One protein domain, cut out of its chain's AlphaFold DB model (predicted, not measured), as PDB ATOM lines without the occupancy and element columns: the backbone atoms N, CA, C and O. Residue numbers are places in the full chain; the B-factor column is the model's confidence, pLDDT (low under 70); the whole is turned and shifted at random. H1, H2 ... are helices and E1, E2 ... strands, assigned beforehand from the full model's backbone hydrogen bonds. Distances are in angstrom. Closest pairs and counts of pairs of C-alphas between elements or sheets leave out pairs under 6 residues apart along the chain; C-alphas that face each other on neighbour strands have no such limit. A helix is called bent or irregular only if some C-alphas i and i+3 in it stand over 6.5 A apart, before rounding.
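AT A GLANCE: This is residues 8 to 96 of the 284 residues of the protein "FAD binding domain-containing protein" of Streptomyces mirabilis (UniProt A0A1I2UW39). A twisted sheet of five strands forms a wall, with the helix H2 packed across one face and the short helix H1 grazing it near E1 and E5; the other face is bare of named helices. The long strands E1 and E5 lie side by side toward one edge, and the short E2 makes the other edge. The printed part has 89 residues, with two named helices and five named strands that follow along the chain as E1, E2, E3, E4, H1, H2, E5; the sheet's order is E2, E3, E4, E1, E5, all antiparallel, and the class is mixed, helices and strands. It is compact, with a radius of gyration of the C-alphas of 12.6 A and spans of 35 by 25 by 19 A.

IN THESE COORDINATES: E1, residues 8 to 16, begins at C-alpha 8 (300.756, 370.224, 376.232) and is 26.4 A long. E2, residues 27 to 30, is 9.5 A long; E3, residues 37 to 41, 13.8 A; and E4, residues 46 to 52, 20.2 A. H1 is residues 59 to 62, 5.3 A. H2, residues 65 to 75, begins at C-alpha 65 (288.186, 361.226, 393.600) and is 15.7 A long; it is irregular, with C-alphas 71 and 74 7.5 A apart. E5, residues 85 to 96, is 32.7 A long and ends at C-alpha 96 (303.181, 378.624, 372.746).

HOW THE PARTS SIT: E1 is antiparallel to E5 at 157 degrees, with N 10 and O 92 within hydrogen-bond range at 2.9 A. On its other side E1 is antiparallel to E4, with N 13 and O 49 2.8 A apart. E3 and E4 form a hairpin, with N 38 and O 50 2.8 A apart, and so do E2 and E3, with N 28 and O 39 2.8 A apart. E2, E3 and E4 are a meander, each strand the antiparallel neighbour of the one before; with E1, the antiparallel neighbour of E4, they make a Greek key. E4, H1, H2 and E5 form a split strand-helix-strand unit, two strands running the same way with E1 between them, and its crossover is right-handed. H2 is on the sheet in two layers, helix over sheet, at a height over the sheet of 9.4 A. It lies over E1, only just not over E4 and E5 as well, with 2 C-alphas on each, and runs across the strands at 84 degrees to E1 on the local plane. Its closest C-alphas to E4 are those of Ile 72 and Trp 49, 7.9 A apart. H1 only grazes the sheet; its Pro 59 and Ser 91 of E5 have C-alphas 6.0 A apart. H1 and H2 are close but not clearly touching, C-alphas 62 and 68 being 6.1 A apart. In H2, 5 of 7 O i to N i+4 pairs are within hydrogen-bond range; H1 is too short for such a pair.

THE WHOLE: The two C-alphas farthest apart are those of Pro 80 and Ala 96, 39.2 A. The printed part has no cut and no long link. Mean pLDDT of the printed part is 90.3, and no printed residue is under 70.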
ATOM      1  N   GLN A   8     300.730 371.204 375.143       86.19
ATOM      2  CA  GLN A   8     300.756 370.224 376.232       86.19
ATOM      3  C   GLN A   8     299.472 370.305 377.049       86.19
ATOM      4  O   GLN A   8     299.040 371.401 377.396       86.19
ATOM      5  N   GLN A   9     298.894 369.162 377.413       90.25
ATOM      6  CA  GLN A   9     297.729 369.119 378.292       90.25
ATOM      7  C   GLN A   9     298.139 368.943 379.750       90.25
ATOM      8  O   GLN A   9     299.021 368.144 380.074       90.25
ATOM      9  N   TRP A  10     297.485 369.703 380.620       91.94
ATOM     10  CA  TRP A  10     297.751 369.741 382.048       91.94
ATOM     11  C   TRP A  10     296.450 369.708 382.838       91.94
ATOM     12  O   TRP A  10     295.433 370.249 382.405       91.94
ATOM     13  N   LEU A  11     296.500 369.081 384.008       93.81
ATOM     14  CA  LEU A  11     295.425 369.029 384.987       93.81
ATOM     15  C   LEU A  11     295.809 369.875 386.197       93.81
ATOM     16  O   LEU A  11     296.824 369.613 386.838       93.81
ATOM     17  N   VAL A  12     294.975 370.849 386.528       94.44
ATOM     18  CA  VAL A  12     295.055 371.623 387.764       94.44
ATOM     19  C   VAL A  12     294.101 371.015 388.778       94.44
ATOM     20  O   VAL A  12     292.925 370.814 388.475       94.44
ATOM     21  N   VAL A  13     294.595 370.770 389.985       94.94
ATOM     22  CA  VAL A  13     293.823 370.268 391.121       94.94
ATOM     23  C   VAL A  13     293.999 371.247 392.271       94.94
ATOM     24  O   VAL A  13     295.121 371.459 392.725       94.94
ATOM     25  N   ASP A  14     292.900 371.825 392.749       95.75
ATOM     26  CA  ASP A  14     292.897 372.642 393.962       95.75
ATOM     27  C   ASP A  14     292.155 371.918 395.074       95.75
ATOM     28  O   ASP A  14     290.995 371.529 394.913       95.75
ATOM     29  N   ILE A  15     292.807 371.798 396.225       95.81
ATOM     30  CA  ILE A  15     292.242 371.177 397.422       95.81
ATOM     31  C   ILE A  15     292.341 372.154 398.574       95.81
ATOM     32  O   ILE A  15     293.340 372.855 398.732       95.81
ATOM     33  N   ARG A  16     291.289 372.183 399.383       96.75
ATOM     34  CA  ARG A  16     291.315 372.789 400.702       96.75
ATOM     35  C   ARG A  16     291.565 371.705 401.741       96.75
ATOM     36  O   ARG A  16     290.821 370.732 401.772       96.75
ATOM     37  N   CYS A  17     292.563 371.915 402.586       96.19
ATOM     38  CA  CYS A  17     292.874 371.090 403.744       96.19
ATOM     39  C   CYS A  17     293.255 372.028 404.891       96.19
ATOM     40  O   CYS A  17     294.122 372.887 404.728       96.19
ATOM     41  N   ARG A  18     292.584 371.903 406.040       94.12
ATOM     42  CA  ARG A  18     292.886 372.737 407.217       94.12
ATOM     43  C   ARG A  18     294.115 372.243 407.967       94.12
ATOM     44  O   ARG A  18     294.745 373.023 408.680       94.12
ATOM     45  N   LEU A  19     294.439 370.961 407.817       93.94
ATOM     46  CA  LEU A  19     295.656 370.383 408.360       93.94
ATOM     47  C   LEU A  19     296.849 370.773 407.477       93.94
ATOM     48  O   LEU A  19     296.753 370.698 406.248       93.94
ATOM     49  N   PRO A  20     297.985 371.167 408.076       91.00
ATOM     50  CA  PRO A  20     299.185 371.437 407.307       91.00
ATOM     51  C   PRO A  20     299.657 370.149 406.630       91.00
ATOM     52  O   PRO A  20     299.837 369.119 407.284       91.00
ATOM     53  N   LEU A  21     299.871 370.208 405.316       92.75
ATOM     54  CA  LEU A  21     300.469 369.091 404.595       92.75
ATOM     55  C   LEU A  21     301.936 368.912 405.015       92.75
ATOM     56  O   LEU A  21     302.638 369.907 405.205       92.75
ATOM     57  N   PRO A  22     302.445 367.672 405.108       90.25
ATOM     58  CA  PRO A  22     303.847 367.387 405.417       90.25
ATOM     59  C   PRO A  22     304.756 367.619 404.192       90.25
ATOM     60  O   PRO A  22     305.558 366.770 403.801       90.25
ATOM     61  N   ALA A  23     304.619 368.782 403.561       85.44
ATOM     62  CA  ALA A  23     305.396 369.245 402.422       85.44
ATOM     63  C   ALA A  23     305.920 370.657 402.705       85.44
ATOM     64  O   ALA A  23     305.368 371.383 403.529       85.44
ATOM     65  N   TRP A  24     306.998 371.059 402.032       84.38
ATOM     66  CA  TRP A  24     307.494 372.426 402.163       84.38
ATOM     67  C   TRP A  24     306.472 373.404 401.566       84.38
ATOM     68  O   TRP A  24     305.963 373.187 400.471       84.38
ATOM     69  N   ASP A  25     306.177 374.490 402.284       82.19
ATOM     70  CA  ASP A  25     305.145 375.470 401.903       82.19
ATOM     71  C   ASP A  25     305.501 376.320 400.668       82.19
ATOM     72  O   ASP A  25     304.712 377.168 400.243       82.19
ATOM     73  N   GLY A  26     306.692 376.126 400.101       83.50
ATOM     74  CA  GLY A  26     307.120 376.776 398.869       83.50
ATOM     75  C   GLY A  26     306.513 376.156 397.610       83.50
ATOM     76  O   GLY A  26     305.440 375.551 397.616       83.50
ATOM     77  N   VAL A  27     307.222 376.324 396.494       87.06
ATOM     78  CA  VAL A  27     306.832 375.751 395.201       87.06
ATOM     79  C   VAL A  27     307.731 374.565 394.898       87.06
ATOM     80  O   VAL A  27     308.944 374.710 394.752       87.06
ATOM     81  N   HIS A  28     307.138 373.386 394.766       88.12
ATOM     82  CA  HIS A  28     307.840 372.204 394.288       88.12
ATOM     83  C   HIS A  28     307.696 372.140 392.771       88.12
ATOM     84  O   HIS A  28     306.576 372.051 392.270       88.12
ATOM     85  N   GLN A  29     308.815 372.115 392.044       87.44
ATOM     86  CA  GLN A  29     308.831 371.812 390.612       87.44
ATOM     87  C   GLN A  29     309.317 370.375 390.396       87.44
ATOM     88  O   GLN A  29     310.502 370.061 390.523       87.44
ATOM     89  N   ILE A  30     308.391 369.487 390.061       86.62
ATOM     90  CA  ILE A  30     308.628 368.061 389.888       86.62
ATOM     91  C   ILE A  30     309.078 367.829 388.453       86.62
ATOM     92  O   ILE A  30     308.301 367.898 387.500       86.62
ATOM     93  N   CYS A  31     310.370 367.552 388.313       84.25
ATOM     94  CA  CYS A  31     311.018 367.327 387.030       84.25
ATOM     95  C   CYS A  31     310.989 365.836 386.654       84.25
ATOM     96  O   CYS A  31     312.035 365.189 386.551       84.25
ATOM     97  N   ASP A  32     309.795 365.277 386.477       82.56
ATOM     98  CA  ASP A  32     309.601 363.905 385.999       82.56
ATOM     99  C   ASP A  32     309.324 363.909 384.479       82.56
ATOM    100  O   ASP A  32     308.388 364.573 384.022       82.56
ATOM    101  N   PRO A  33     310.128 363.198 383.664       77.38
ATOM    102  CA  PRO A  33     309.914 363.125 382.224       77.38
ATOM    103  C   PRO A  33     308.639 362.383 381.816       77.38
ATOM    104  O   PRO A  33     308.214 362.547 380.674       77.38
ATOM    105  N   GLN A  34     308.027 361.587 382.695       80.81
ATOM    106  CA  GLN A  34     306.725 360.971 382.453       80.81
ATOM    107  C   GLN A  34     305.598 361.885 382.931       80.81
ATOM    108  O   GLN A  34     304.730 362.243 382.130       80.81
ATOM    109  N   ARG A  35     305.645 362.339 384.188       86.81
ATOM    110  CA  ARG A  35     304.617 363.198 384.785       86.81
ATOM    111  C   ARG A  35     305.216 364.393 385.521       86.81
ATOM    112  O   ARG A  35     305.242 364.456 386.747       86.81
ATOM    113  N   ALA A  36     305.659 365.379 384.749       90.00
ATOM    114  CA  ALA A  36     306.051 366.662 385.308       90.00
ATOM    115  C   ALA A  36     304.886 367.270 386.094       90.00
ATOM    116  O   ALA A  36     303.728 367.181 385.670       90.00
ATOM    117  N   ALA A  37     305.203 367.881 387.229       91.81
ATOM    118  CA  ALA A  37     304.193 368.485 388.072       91.81
ATOM    119  C   ALA A  37     304.714 369.721 388.799       91.81
ATOM    120  O   ALA A  37     305.922 369.909 388.945       91.81
ATOM    121  N   THR A  38     303.794 370.535 389.290       91.94
ATOM    122  CA  THR A  38     304.082 371.633 390.205       91.94
ATOM    123  C   THR A  38     303.148 371.515 391.397       91.94
ATOM    124  O   THR A  38     301.956 371.300 391.213       91.94
ATOM    125  N   TYR A  39     303.678 371.648 392.609       93.50
ATOM    126  CA  TYR A  39     302.889 371.765 393.836       93.50
ATOM    127  C   TYR A  39     303.183 373.103 394.500       93.50
ATOM    128  O   TYR A  39     304.336 373.535 394.537       93.50
ATOM    129  N   MET A  40     302.151 373.751 395.027       93.44
ATOM    130  CA  MET A  40     302.295 374.980 395.797       93.44
ATOM    131  C   MET A  40     301.151 375.148 396.794       93.44
ATOM    132  O   MET A  40     300.000 374.800 396.512       93.44
ATOM    133  N   ARG A  41     301.450 375.759 397.939       93.12
ATOM    134  CA  ARG A  41     300.425 376.266 398.853       93.12
ATOM    135  C   ARG A  41     299.929 377.631 398.367       93.12
ATOM    136  O   ARG A  41     300.716 378.520 398.054       93.12
ATOM    137  N   VAL A  42     298.611 377.802 398.301       91.75
ATOM    138  CA  VAL A  42     297.935 379.016 397.825       91.75
ATOM    139  C   VAL A  42     297.118 379.613 398.970       91.75
ATOM    140  O   VAL A  42     295.942 379.310 399.149       91.75
ATOM    141  N   GLY A  43     297.731 380.497 399.753       89.25
ATOM    142  CA  GLY A  43     297.089 381.074 400.937       89.25
ATOM    143  C   GLY A  43     297.220 380.165 402.159       89.25
ATOM    144  O   GLY A  43     298.257 379.536 402.338       89.25
ATOM    145  N   GLU A  44     296.206 380.141 403.026       89.25
ATOM    146  CA  GLU A  44     296.306 379.489 404.340       89.25
ATOM    147  C   GLU A  44     295.958 377.992 404.329       89.25
ATOM    148  O   GLU A  44     296.659 377.183 404.929       89.25
ATOM    149  N   ASP A  45     294.894 377.596 403.643       94.06
ATOM    150  CA  ASP A  45     294.363 376.229 403.707       94.06
ATOM    151  C   ASP A  45     294.169 375.603 402.325       94.06
ATOM    152  O   ASP A  45     293.545 374.552 402.203       94.06
ATOM    153  N   ARG A  46     294.673 376.245 401.263       95.62
ATOM    154  CA  ARG A  46     294.539 375.743 399.893       95.62
ATOM    155  C   ARG A  46     295.871 375.323 399.320       95.62
ATOM    156  O   ARG A  46     296.886 375.995 399.482       95.62
ATOM    157  N   TYR A  47     295.815 374.244 398.565       95.69
ATOM    158  CA  TYR A  47     296.947 373.620 397.913       95.69
ATOM    159  C   TYR A  47     296.592 373.394 396.451       95.69
ATOM    160  O   TYR A  47     295.473 372.979 396.137       95.69
ATOM    161  N   ARG A  48     297.536 373.710 395.567       96.19
ATOM    162  CA  ARG A  48     297.405 373.533 394.126       96.19
ATOM    163  C   ARG A  48     298.445 372.549 393.637       96.19
ATOM    164  O   ARG A  48     299.630 372.698 393.934       96.19
ATOM    165  N   TRP A  49     297.989 371.626 392.804       95.44
ATOM    166  CA  TRP A  49     298.843 370.814 391.962       95.44
ATOM    167  C   TRP A  49     298.537 371.074 390.496       95.44
ATOM    168  O   TRP A  49     297.384 371.259 390.111       95.44
ATOM    169  N   GLU A  50     299.576 371.045 389.681       94.19
ATOM    170  CA  GLU A  50     299.487 371.080 388.229       94.19
ATOM    171  C   GLU A  50     300.233 369.860 387.705       94.19
ATOM    172  O   GLU A  50     301.421 369.719 387.970       94.19
ATOM    173  N   PHE A  51     299.554 368.964 386.996       93.00
ATOM    174  CA  PHE A  51     300.134 367.730 386.471       93.00
ATOM    175  C   PHE A  51     300.083 367.736 384.956       93.00
ATOM    176  O   PHE A  51     299.009 367.888 384.374       93.00
ATOM    177  N   ARG A  52     301.214 367.479 384.302       91.44
ATOM    178  CA  ARG A  52     301.207 367.183 382.872       91.44
ATOM    179  C   ARG A  52     300.489 365.854 382.647       91.44
ATOM    180  O   ARG A  52     300.807 364.861 383.308       91.44
ATOM    181  N   LEU A  53     299.538 365.830 381.719       90.44
ATOM    182  CA  LEU A  53     298.884 364.588 381.318       90.44
ATOM    183  C   LEU A  53     299.864 363.695 380.560       90.44
ATOM    184  O   LEU A  53     300.729 364.173 379.818       90.44
ATOM    185  N   ARG A  54     299.737 362.383 380.763       88.31
ATOM    186  CA  ARG A  54     300.468 361.396 379.959       88.31
ATOM    187  C   ARG A  54     299.829 361.275 378.577       88.31
ATOM    188  O   ARG A  54     298.646 361.546 378.398       88.31
ATOM    189  N   THR A  55     300.605 360.819 377.597       81.50
ATOM    190  CA  THR A  55     300.077 360.515 376.262       81.50
ATOM    191  C   THR A  55     298.931 359.504 376.364       81.50
ATOM    192  O   THR A  55     299.111 358.432 376.937       81.50
ATOM    193  N   GLY A  56     297.763 359.852 375.813       82.88
ATOM    194  CA  GLY A  56     296.558 359.013 375.830       82.88
ATOM    195  C   GLY A  56     295.714 359.102 377.107       82.88
ATOM    196  O   GLY A  56     294.641 358.507 377.159       82.88
ATOM    197  N   GLU A  57     296.160 359.844 378.122       86.69
ATOM    198  CA  GLU A  57     295.376 360.102 379.328       86.69
ATOM    199  C   GLU A  57     294.369 361.221 379.068       86.69
ATOM    200  O   GLU A  57     294.746 362.294 378.597       86.69
ATOM    201  N   GLN A  58     293.099 360.978 379.392       84.19
ATOM    202  CA  GLN A  58     292.060 361.997 379.268       84.19
ATOM    203  C   GLN A  58     291.837 362.692 380.616       84.19
ATOM    204  O   GLN A  58     291.775 362.008 381.642       84.19
ATOM    205  N   PRO A  59     291.713 364.030 380.658       81.50
ATOM    206  CA  PRO A  59     291.567 364.750 381.917       81.50
ATOM    207  C   PRO A  59     290.354 364.304 382.741       81.50
ATOM    208  O   PRO A  59     290.441 364.231 383.965       81.50
ATOM    209  N   GLU A  60     289.251 363.941 382.087       82.94
ATOM    210  CA  GLU A  60     288.002 363.491 382.715       82.94
ATOM    211  C   GLU A  60     288.193 362.172 383.470       82.94
ATOM    212  O   GLU A  60     287.513 361.894 384.451       82.94
ATOM    213  N   GLN A  61     289.161 361.354 383.055       79.31
ATOM    214  CA  GLN A  61     289.498 360.106 383.738       79.31
ATOM    215  C   GLN A  61     290.266 360.338 385.040       79.31
ATOM    216  O   GLN A  61     290.374 359.413 385.850       79.31
ATOM    217  N   LEU A  62     290.840 361.529 385.217       77.75
ATOM    218  CA  LEU A  62     291.604 361.923 386.393       77.75
ATOM    219  C   LEU A  62     290.814 362.811 387.349       77.75
ATOM    220  O   LEU A  62     291.382 363.205 388.356       77.75
ATOM    221  N   THR A  63     289.549 363.132 387.075       78.69
ATOM    222  CA  THR A  63     288.697 363.879 388.019       78.69
ATOM    223  C   THR A  63     287.987 362.975 389.027       78.69
ATOM    224  O   THR A  63     287.423 363.474 390.001       78.69
ATOM    225  N   ASP A  64     288.047 361.652 388.839       88.44
ATOM    226  CA  ASP A  64     287.617 360.679 389.843       88.44
ATOM    227  C   ASP A  64     288.367 360.894 391.165       88.44
ATOM    228  O   ASP A  64     289.597 361.009 391.191       88.44
ATOM    229  N   ARG A  65     287.627 360.916 392.279       87.94
ATOM    230  CA  ARG A  65     288.186 361.226 393.600       87.94
ATOM    231  C   ARG A  65     289.307 360.262 393.977       87.94
ATOM    232  O   ARG A  65     290.353 360.725 394.416       87.94
ATOM    233  N   GLY A  66     289.125 358.956 393.782       89.31
ATOM    234  CA  GLY A  66     290.139 357.963 394.144       89.31
ATOM    235  C   GLY A  66     291.442 358.172 393.370       89.31
ATOM    236  O   GLY A  66     292.528 358.175 393.948       89.31
ATOM    237  N   ARG A  67     291.341 358.438 392.063       89.38
ATOM    238  CA  ARG A  67     292.505 358.738 391.214       89.38
ATOM    239  C   ARG A  67     293.176 360.064 391.558       89.38
ATOM    240  O   ARG A  67     294.404 360.115 391.570       89.38
ATOM    241  N   LEU A  68     292.408 361.110 391.865       91.12
ATOM    242  CA  LEU A  68     292.948 362.389 392.341       91.12
ATOM    243  C   LEU A  68     293.726 362.213 393.643       91.12
ATOM    244  O   LEU A  68     294.847 362.705 393.754       91.12
ATOM    245  N   LEU A  69     293.147 361.496 394.608       91.81
ATOM    246  CA  LEU A  69     293.785 361.232 395.895       91.81
ATOM    247  C   LEU A  69     295.066 360.408 395.718       91.81
ATOM    248  O   LEU A  69     296.099 360.762 396.279       91.81
ATOM    249  N   ALA A  70     295.053 359.393 394.850       91.62
ATOM    250  CA  ALA A  70     296.259 358.642 394.502       91.62
ATOM    251  C   ALA A  70     297.345 359.530 393.861       91.62
ATOM    252  O   ALA A  70     298.534 359.347 394.121       91.62
ATOM    253  N   LEU A  71     296.947 360.511 393.047       91.75
ATOM    254  CA  LEU A  71     297.863 361.422 392.363       91.75
ATOM    255  C   LEU A  71     298.568 362.389 393.330       91.75
ATOM    256  O   LEU A  71     299.741 362.705 393.135       91.75
ATOM    257  N   ILE A  72     297.872 362.835 394.379       94.19
ATOM    258  CA  ILE A  72     298.406 363.752 395.403       94.19
ATOM    259  C   ILE A  72     298.943 363.039 396.653       94.19
ATOM    260  O   ILE A  72     299.512 363.698 397.526       94.19
ATOM    261  N   ALA A  73     298.776 361.718 396.755       93.69
ATOM    262  CA  ALA A  73     299.244 360.900 397.875       93.69
ATOM    263  C   ALA A  73     300.695 361.201 398.306       93.69
ATOM    264  O   ALA A  73     300.948 361.266 399.510       93.69
ATOM    265  N   PRO A  74     301.647 361.490 397.387       92.56
ATOM    266  CA  PRO A  74     303.012 361.837 397.780       92.56
ATOM    267  C   PRO A  74     303.128 363.067 398.703       92.56
ATOM    268  O   PRO A  74     304.096 363.162 399.452       92.56
ATOM    269  N   TRP A  75     302.164 363.996 398.670       94.38
ATOM    270  CA  TRP A  75     302.137 365.212 399.503       94.38
ATOM    271  C   TRP A  75     301.198 365.121 400.706       94.38
ATOM    272  O   TRP A  75     301.180 366.032 401.528       94.38
ATOM    273  N   THR A  76     300.408 364.054 400.813       95.12
ATOM    274  CA  THR A  76     299.358 363.908 401.833       95.12
ATOM    275  C   THR A  76     299.542 362.700 402.775       95.12
ATOM    276  O   THR A  76     298.543 362.202 403.294       95.12
ATOM    277  N   PRO A  77     300.767 362.197 403.065       94.75
ATOM    278  CA  PRO A  77     300.915 361.049 403.954       94.75
ATOM    279  C   PRO A  77     300.381 361.366 405.357       94.75
ATOM    280  O   PRO A  77     300.743 362.376 405.960       94.75
ATOM    281  N   GLY A  78     299.523 360.485 405.876       93.25
ATOM    282  CA  GLY A  78     298.922 360.626 407.206       93.25
ATOM    283  C   GLY A  78     297.808 361.672 407.310       93.25
ATOM    284  O   GLY A  78     297.295 361.876 408.406       93.25
ATOM    285  N   ILE A  79     297.417 362.315 406.204       96.19
ATOM    286  CA  ILE A  79     296.256 363.208 406.172       96.19
ATOM    287  C   ILE A  79     294.996 362.372 405.902       96.19
ATOM    288  O   ILE A  79     294.964 361.655 404.900       96.19
ATOM    289  N   PRO A  80     293.964 362.445 406.761       95.25
ATOM    290  CA  PRO A  80     292.685 361.786 406.511       95.25
ATOM    291  C   PRO A  80     292.047 362.245 405.192       95.25
ATOM    292  O   PRO A  80     292.067 363.429 404.857       95.25
ATOM    293  N   GLU A  81     291.473 361.319 404.421       93.75
ATOM    294  CA  GLU A  81     290.904 361.647 403.104       93.75
ATOM    295  C   GLU A  81     289.708 362.607 403.175       93.75
ATOM    296  O   GLU A  81     289.434 363.325 402.211       93.75
ATOM    297  N   ASP A  82     288.976 362.625 404.288       94.62
ATOM    298  CA  ASP A  82     287.836 363.508 404.536       94.62
ATOM    299  C   ASP A  82     288.250 364.970 404.766       94.62
ATOM    300  O   ASP A  82     287.476 365.866 404.431       94.62
ATOM    301  N   GLU A  83     289.488 365.219 405.204       96.50
ATOM    302  CA  GLU A  83     290.088 366.561 405.286       96.50
ATOM    303  C   GLU A  83     290.497 367.115 403.906       96.50
ATOM    304  O   GLU A  83     290.679 368.322 403.730       96.50
ATOM    305  N   LEU A  84     290.627 366.248 402.892       96.38
ATOM    306  CA  LEU A  84     291.024 366.620 401.532       96.38
ATOM    307  C   LEU A  84     289.794 367.004 400.693       96.38
ATOM    308  O   LEU A  84     289.212 366.207 399.941       96.38
ATOM    309  N   HIS A  85     289.390 368.269 400.801       95.44
ATOM    310  CA  HIS A  85     288.245 368.809 400.072       95.44
ATOM    311  C   HIS A  85     288.646 369.353 398.698       95.44
ATOM    312  O   HIS A  85     289.198 370.450 398.587       95.44
ATOM    313  N   VAL A  86     288.324 368.619 397.632       94.12
ATOM    314  CA  VAL A  86     288.535 369.078 396.251       94.12
ATOM    315  C   VAL A  86     287.664 370.303 395.986       94.12
ATOM    316  O   VAL A  86     286.441 370.232 396.048       94.12
ATOM    317  N   LEU A  87     288.302 371.438 395.705       94.00
ATOM    318  CA  LEU A  87     287.626 372.687 395.363       94.00
ATOM    319  C   LEU A  87     287.348 372.773 393.867       94.00
ATOM    320  O   LEU A  87     286.278 373.218 393.461       94.00
ATOM    321  N   ARG A  88     288.339 372.404 393.048       92.00
ATOM    322  CA  ARG A  88     288.200 372.363 391.593       92.00
ATOM    323  C   ARG A  88     289.228 371.446 390.950       92.00
ATOM    324  O   ARG A  88     290.360 371.332 391.419       92.00
ATOM    325  N   THR A  89     288.835 370.904 389.807       92.94
ATOM    326  CA  THR A  89     289.721 370.295 388.819       92.94
ATOM    327  C   THR A  89     289.504 370.985 387.486       92.94
ATOM    328  O   THR A  89     288.359 371.187 387.084       92.94
ATOM    329  N   ALA A  90     290.576 371.357 386.801       91.81
ATOM    330  CA  ALA A  90     290.489 371.983 385.487       91.81
ATOM    331  C   ALA A  90     291.571 371.427 384.571       91.81
ATOM    332  O   ALA A  90     292.732 371.346 384.966       91.81
ATOM    333  N   SER A  91     291.200 371.070 383.348       89.81
ATOM    334  CA  SER A  91     292.157 370.741 382.302       89.81
ATOM    335  C   SER A  91     292.464 371.987 381.475       89.81
ATOM    336  O   SER A  91     291.579 372.782 381.159       89.81
ATOM    337  N   TYR A  92     293.736 372.195 381.150       87.06
ATOM    338  CA  TYR A  92     294.163 373.291 380.291       87.06
ATOM    339  C   TYR A  92     295.230 372.822 379.310       87.06
ATOM    340  O   TYR A  92     296.036 371.941 379.604       87.06
ATOM    341  N   THR A  93     295.236 373.427 378.124       88.94
ATOM    342  CA  THR A  93     296.228 373.149 377.085       88.94
ATOM    343  C   THR A  93     297.222 374.303 377.007       88.94
ATOM    344  O   THR A  93     296.903 375.362 376.468       88.94
ATOM    345  N   PHE A  94     298.442 374.105 377.509       87.25
ATOM    346  CA  PHE A  94     299.529 375.062 377.311       87.25
ATOM    347  C   PHE A  94     299.897 375.105 375.835       87.25
ATOM    348  O   PHE A  94     300.316 374.104 375.256       87.25
ATOM    349  N   ARG A  95     299.743 376.286 375.240       91.31
ATOM    350  CA  ARG A  95     300.166 376.603 373.879       91.31
ATOM    351  C   ARG A  95     301.254 377.666 373.936       91.31
ATOM    352  O   ARG A  95     301.273 378.492 374.845       91.31
ATOM    353  N   ALA A  96     302.149 377.624 372.959       92.88
ATOM    354  CA  ALA A  96     303.181 378.624 372.746       92.88
ATOM    355  C   ALA A  96     302.908 379.278 371.391       92.88
ATOM    356  O   ALA A  96     303.351 378.762 370.367       92.88
TER     357      ALA A  96